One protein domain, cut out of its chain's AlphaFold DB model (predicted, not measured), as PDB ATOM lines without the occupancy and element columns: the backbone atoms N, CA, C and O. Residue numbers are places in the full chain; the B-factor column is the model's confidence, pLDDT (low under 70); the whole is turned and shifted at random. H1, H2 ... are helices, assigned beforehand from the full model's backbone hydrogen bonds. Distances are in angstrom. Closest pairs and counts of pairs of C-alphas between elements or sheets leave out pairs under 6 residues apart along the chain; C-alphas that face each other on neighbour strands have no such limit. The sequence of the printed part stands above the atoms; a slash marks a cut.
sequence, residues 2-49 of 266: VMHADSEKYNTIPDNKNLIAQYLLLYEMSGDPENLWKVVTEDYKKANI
ATOM      1  N   VAL A   2     169.095 211.911 151.882       68.75
ATOM      2  CA  VAL A   2     169.682 213.252 151.619       68.75
ATOM      3  C   VAL A   2     169.416 213.763 150.191       68.75
ATOM      4  O   VAL A   2     169.090 214.924 149.999       68.75
ATOM      5  N   MET A   3     169.442 212.873 149.193       75.44
ATOM      6  CA  MET A   3     169.194 213.224 147.784       75.44
ATOM      7  C   MET A   3     167.715 213.441 147.413       75.44
ATOM      8  O   MET A   3     167.424 213.799 146.280       75.44
ATOM      9  N   HIS A   4     166.779 213.205 148.343       82.38
ATOM     10  CA  HIS A   4     165.328 213.244 148.094       82.38
ATOM     11  C   HIS A   4     164.591 214.090 149.140       82.38
ATOM     12  O   HIS A   4     163.511 213.711 149.596       82.38
ATOM     13  N   ALA A   5     165.206 215.204 149.558       82.56
ATOM     14  CA  ALA A   5     164.652 216.147 150.538       82.56
ATOM     15  C   ALA A   5     164.150 215.462 151.826       82.56
ATOM     16  O   ALA A   5     163.062 215.745 152.320       82.56
ATOM     17  N   ASP A   6     164.921 214.487 152.317       80.69
ATOM     18  CA  ASP A   6     164.621 213.702 153.518       80.69
ATOM     19  C   ASP A   6     163.290 212.932 153.519       80.69
ATOM     20  O   ASP A   6     162.869 212.418 154.557       80.69
ATOM     21  N   SER A   7     162.669 212.758 152.350       85.06
ATOM     22  CA  SER A   7     161.415 212.023 152.204       85.06
ATOM     23  C   SER A   7     161.555 210.557 152.630       85.06
ATOM     24  O   SER A   7     162.372 209.803 152.089       85.06
ATOM     25  N   GLU A   8     160.700 210.129 153.565       82.94
ATOM     26  CA  GLU A   8     160.678 208.759 154.098       82.94
ATOM     27  C   GLU A   8     160.389 207.696 153.033       82.94
ATOM     28  O   GLU A   8     160.863 206.566 153.148       82.94
ATOM     29  N   LYS A   9     159.695 208.066 151.947       83.12
ATOM     30  CA  LYS A   9     159.402 207.175 150.813       83.12
ATOM     31  C   LYS A   9     160.669 206.589 150.176       83.12
ATOM     32  O   LYS A   9     160.620 205.507 149.602       83.12
ATOM     33  N   TYR A  10     161.800 207.286 150.288       81.25
ATOM     34  CA  TYR A  10     163.086 206.873 149.722       81.25
ATOM     35  C   TYR A  10     164.041 206.274 150.769       81.25
ATOM     36  O   TYR A  10     165.249 206.205 150.532       81.25
ATOM     37  N   ASN A  11     163.523 205.828 151.920       81.06
ATOM     38  CA  ASN A  11     164.257 205.013 152.898       81.06
ATOM     39  C   ASN A  11     164.190 203.517 152.543       81.06
ATOM     40  O   ASN A  11     163.931 202.672 153.396       81.06
ATOM     41  N   THR A  12     164.413 203.192 151.273       83.12
ATOM     42  CA  THR A  12     164.481 201.815 150.776       83.12
ATOM     43  C   THR A  12     165.738 201.624 149.938       83.12
ATOM     44  O   THR A  12     166.282 202.586 149.388       83.12
ATOM     45  N   ILE A  13     166.207 200.382 149.848       83.25
ATOM     46  CA  ILE A  13     167.293 200.015 148.939       83.25
ATOM     47  C   ILE A  13     166.741 200.093 147.505       83.25
ATOM     48  O   ILE A  13     165.664 199.554 147.258       83.25
ATOM     49  N   PRO A  14     167.426 200.770 146.567       85.25
ATOM     50  CA  PRO A  14     167.001 200.802 145.172       85.25
ATOM     51  C   PRO A  14     166.966 199.423 144.511       85.25
ATOM     52  O   PRO A  14     167.910 198.653 144.656       85.25
ATOM     53  N   ASP A  15     165.962 199.173 143.672       83.69
ATOM     54  CA  ASP A  15     165.871 197.926 142.892       83.69
ATOM     55  C   ASP A  15     166.803 197.916 141.660       83.69
ATOM     56  O   ASP A  15     167.096 196.868 141.080       83.69
ATOM     57  N   ASN A  16     167.286 199.090 141.232       87.88
ATOM     58  CA  ASN A  16     168.106 199.245 140.031       87.88
ATOM     59  C   ASN A  16     169.609 199.236 140.359       87.88
ATOM     60  O   ASN A  16     170.109 200.141 141.029       87.88
ATOM     61  N   LYS A  17     170.346 198.274 139.786       85.31
ATOM     62  CA  LYS A  17     171.807 198.140 139.935       85.31
ATOM     63  C   LYS A  17     172.584 199.418 139.594       85.31
ATOM     64  O   LYS A  17     173.527 199.751 140.306       85.31
ATOM     65  N   ASN A  18     172.180 200.153 138.557       88.00
ATOM     66  CA  ASN A  18     172.849 201.398 138.165       88.00
ATOM     67  C   ASN A  18     172.670 202.490 139.225       88.00
ATOM     68  O   ASN A  18     173.596 203.253 139.479       88.00
ATOM     69  N   LEU A  19     171.500 202.540 139.872       87.38
ATOM     70  CA  LEU A  19     171.243 203.511 140.934       87.38
ATOM     71  C   LEU A  19     172.030 203.166 142.206       87.38
ATOM     72  O   LEU A  19     172.571 204.063 142.846       87.38
ATOM     73  N   ILE A  20     172.164 201.873 142.527       87.62
ATOM     74  CA  ILE A  20     173.031 201.401 143.619       87.62
ATOM     75  C   ILE A  20     174.485 201.813 143.359       87.62
ATOM     76  O   ILE A  20     175.116 202.393 144.239       87.62
ATOM     77  N   ALA A  21     175.004 201.570 142.151       86.94
ATOM     78  CA  ALA A  21     176.373 201.937 141.784       86.94
ATOM     79  C   ALA A  21     176.621 203.451 141.890       86.94
ATOM     80  O   ALA A  21     177.638 203.871 142.432       86.94
ATOM     81  N   GLN A  22     175.668 204.278 141.444       87.62
ATOM     82  CA  GLN A  22     175.754 205.736 141.585       87.62
ATOM     83  C   GLN A  22     175.752 206.179 143.052       87.62
ATOM     84  O   GLN A  22     176.507 207.076 143.416       87.62
ATOM     85  N   TYR A  23     174.936 205.558 143.909       86.88
ATOM     86  CA  TYR A  23     174.927 205.870 145.340       86.88
ATOM     87  C   TYR A  23     176.217 205.453 146.048       86.88
ATOM     88  O   TYR A  23     176.690 206.205 146.896       86.88
ATOM     89  N   LEU A  24     176.809 204.312 145.684       86.06
ATOM     90  CA  LEU A  24     178.116 203.900 146.205       86.06
ATOM     91  C   LEU A  24     179.228 204.855 145.752       86.06
ATOM     92  O   LEU A  24     180.005 205.303 146.588       86.06
ATOM     93  N   LEU A  25     179.238 205.252 144.476       85.94
ATOM     94  CA  LEU A  25     180.188 206.237 143.949       85.94
ATOM     95  C   LEU A  25     180.066 207.584 144.673       85.94
ATOM     96  O   LEU A  25     181.059 208.158 145.111       85.94
ATOM     97  N   LEU A  26     178.841 208.088 144.838       86.56
ATOM     98  CA  LEU A  26     178.596 209.334 145.566       86.56
ATOM     99  C   LEU A  26     179.039 209.236 147.030       86.56
ATOM    100  O   LEU A  26     179.537 210.218 147.577       86.56
ATOM    101  N   TYR A  27     178.876 208.075 147.666       84.88
ATOM    102  CA  TYR A  27     179.356 207.835 149.025       84.88
ATOM    103  C   TYR A  27     180.890 207.872 149.103       84.88
ATOM    104  O   TYR A  27     181.424 208.570 149.961       84.88
ATOM    105  N   GLU A  28     181.594 207.210 148.177       83.81
ATOM    106  CA  GLU A  28     183.063 207.272 148.087       83.81
ATOM    107  C   GLU A  28     183.569 208.702 147.838       83.81
ATOM    108  O   GLU A  28     184.583 209.098 148.402       83.81
ATOM    109  N   MET A  29     182.851 209.497 147.037       84.31
ATOM    110  CA  MET A  29     183.218 210.890 146.741       84.31
ATOM    111  C   MET A  29     182.913 211.877 147.879       84.31
ATOM    112  O   MET A  29     183.533 212.936 147.943       84.31
ATOM    113  N   SER A  30     181.917 211.588 148.724       81.00
ATOM    114  CA  SER A  30     181.430 212.516 149.763       81.00
ATOM    115  C   SER A  30     181.978 212.238 151.163       81.00
ATOM    116  O   SER A  30     181.860 213.098 152.037       81.00
ATOM    117  N   GLY A  31     182.564 211.059 151.387       73.81
ATOM    118  CA  GLY A  31     183.151 210.646 152.660       73.81
ATOM    119  C   GLY A  31     184.640 210.320 152.562       73.81
ATOM    120  O   GLY A  31     185.312 210.673 151.601       73.81
ATOM    121  N   ASP A  32     185.155 209.633 153.583       79.69
ATOM    122  CA  ASP A  32     186.469 208.985 153.528       79.69
ATOM    123  C   ASP A  32     186.385 207.774 152.573       79.69
ATOM    124  O   ASP A  32     185.649 206.826 152.887       79.69
ATOM    125  N   PRO A  33     187.102 207.786 151.429       70.81
ATOM    126  CA  PRO A  33     187.057 206.711 150.436       70.81
ATOM    127  C   PRO A  33     187.417 205.341 151.024       70.81
ATOM    128  O   PRO A  33     186.888 204.316 150.594       70.81
ATOM    129  N   GLU A  34     188.249 205.302 152.070       78.94
ATOM    130  CA  GLU A  34     188.664 204.048 152.702       78.94
ATOM    131  C   GLU A  34     187.534 203.370 153.487       78.94
ATOM    132  O   GLU A  34     187.621 202.182 153.802       78.94
ATOM    133  N   ASN A  35     186.455 204.082 153.829       83.19
ATOM    134  CA  ASN A  35     185.369 203.504 154.621       83.19
ATOM    135  C   ASN A  35     184.658 202.357 153.912       83.19
ATOM    136  O   ASN A  35     184.293 201.378 154.568       83.19
ATOM    137  N   LEU A  36     184.478 202.451 152.595       83.69
ATOM    138  CA  LEU A  36     183.845 201.382 151.831       83.69
ATOM    139  C   LEU A  36     184.802 200.189 151.696       83.69
ATOM    140  O   LEU A  36     184.408 199.048 151.930       83.69
ATOM    141  N   TRP A  37     186.089 200.450 151.457       84.06
ATOM    142  CA  TRP A  37     187.121 199.414 151.306       84.06
ATOM    143  C   TRP A  37     187.409 198.634 152.599       84.06
ATOM    144  O   TRP A  37     187.910 197.514 152.553       84.06
ATOM    145  N   LYS A  38     187.022 199.162 153.770       85.25
ATOM    146  CA  LYS A  38     187.045 198.414 155.045       85.25
ATOM    147  C   LYS A  38     186.043 197.252 155.075       85.25
ATOM    148  O   LYS A  38     186.205 196.338 155.886       85.25
ATOM    149  N   VAL A  39     185.009 197.283 154.231       87.88
ATOM    150  CA  VAL A  39     183.905 196.309 154.246       87.88
ATOM    151  C   VAL A  39     183.654 195.619 152.910       87.88
ATOM    152  O   VAL A  39     182.996 194.585 152.923       87.88
ATOM    153  N   VAL A  40     184.167 196.106 151.779       90.56
ATOM    154  CA  VAL A  40     184.058 195.426 150.473       90.56
ATOM    155  C   VAL A  40     185.408 195.275 149.783       90.56
ATOM    156  O   VAL A  40     186.341 196.026 150.047       90.56
ATOM    157  N   THR A  41     185.516 194.291 148.892       89.50
ATOM    158  CA  THR A  41     186.671 194.155 147.995       89.50
ATOM    159  C   THR A  41     186.633 195.188 146.872       89.50
ATOM    160  O   THR A  41     185.557 195.634 146.483       89.50
ATOM    161  N   GLU A  42     187.797 195.508 146.299       83.94
ATOM    162  CA  GLU A  42     187.933 196.452 145.172       83.94
ATOM    163  C   GLU A  42     187.049 196.089 143.964       83.94
ATOM    164  O   GLU A  42     186.570 196.955 143.241       83.94
ATOM    165  N   ASP A  43     186.799 194.792 143.754       87.06
ATOM    166  CA  ASP A  43     185.948 194.285 142.675       87.06
ATOM    167  C   ASP A  43     184.450 194.230 143.030       87.06
ATOM    168  O   ASP A  43     183.652 193.735 142.233       87.06
ATOM    169  N   TYR A  44     184.067 194.696 144.223       86.44
ATOM    170  CA  TYR A  44     182.699 194.695 144.749       86.44
ATOM    171  C   TYR A  44     182.024 193.310 144.799       86.44
ATOM    172  O   TYR A  44     180.802 193.212 144.927       86.44
ATOM    173  N   LYS A  45     182.791 192.211 144.726       88.44
ATOM    174  CA  LYS A  45     182.239 190.841 144.745       88.44
ATOM    175  C   LYS A  45     182.113 190.244 146.136       88.44
ATOM    176  O   LYS A  45     181.367 189.280 146.314       88.44
ATOM    177  N   LYS A  46     182.858 190.753 147.116       91.56
ATOM    178  CA  LYS A  46     182.823 190.266 148.498       91.56
ATOM    179  C   LYS A  46     182.594 191.428 149.445       91.56
ATOM    180  O   LYS A  46     183.187 192.489 149.286       91.56
ATOM    181  N   ALA A  47     181.775 191.177 150.457       92.06
ATOM    182  CA  ALA A  47     181.567 192.082 151.571       92.06
ATOM    183  C   ALA A  47     181.863 191.354 152.886       92.06
ATOM    184  O   ALA A  47     181.517 190.181 153.044       92.06
ATOM    185  N   ASN A  48     182.496 192.047 153.827       91.44
ATOM    186  CA  ASN A  48     182.738 191.589 155.182       91.44
ATOM    187  C   ASN A  48     181.916 192.437 156.154       91.44
ATOM    188  O   ASN A  48     182.121 193.643 156.272       91.44
ATOM    189  N   ILE A  49     180.988 191.795 156.862       89.19
ATOM    190  CA  ILE A  49     180.099 192.458 157.814       89.19
ATOM    191  C   ILE A  49     180.464 191.987 159.215       89.19
ATOM    192  O   ILE A  49     180.430 190.793 159.514       89.19
TER     193      ILE A  49
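What this domain is: This is residues 2 to 49 of the 266 residues of an uncharacterized protein of Calditrichaeota bacterium (UniProt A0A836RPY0). With little regular structure, this is one helix, H1, standing between two long stretches with no named element: residues 2 to 16 on one side, and residues 38 to 49, together with the short H2, on the other. Residues 4 to 9 stick out. The 48 printed residues include two named helices, H1 then H2, holding 18 residues, and no named strand; the class is all helix. The whole is loose, with a radius of gyration of the C-alphas of 12.1 A and spans of 31 by 22 by 19 A.

How they stand to each other: H1, residues 17 to 30, and H2, residues 34 to 37, only just touch, with 3 pairs of C-alphas within 8 A, and touch only at the corner by their tight link. H1 touches H2 with residue 28 alone; the closest C-alphas, those of Glu 28 and Leu 36, are 7.0 A apart. In H1 every O i to N i+4 pair is within hydrogen-bond range; H2 is too short for such a pair.

Where its parts are: H1 runs 19.9 A from C-alpha 17 at (171.807, 198.140, 139.935). H2 ends at C-alpha 37 at (187.121, 199.414, 151.306).

The domain as a whole: The C-alphas farthest apart, those of Ser 7 and Asp 43, are 31.7 A apart. The printed part has no cut. Residue 2 is under pLDDT 70.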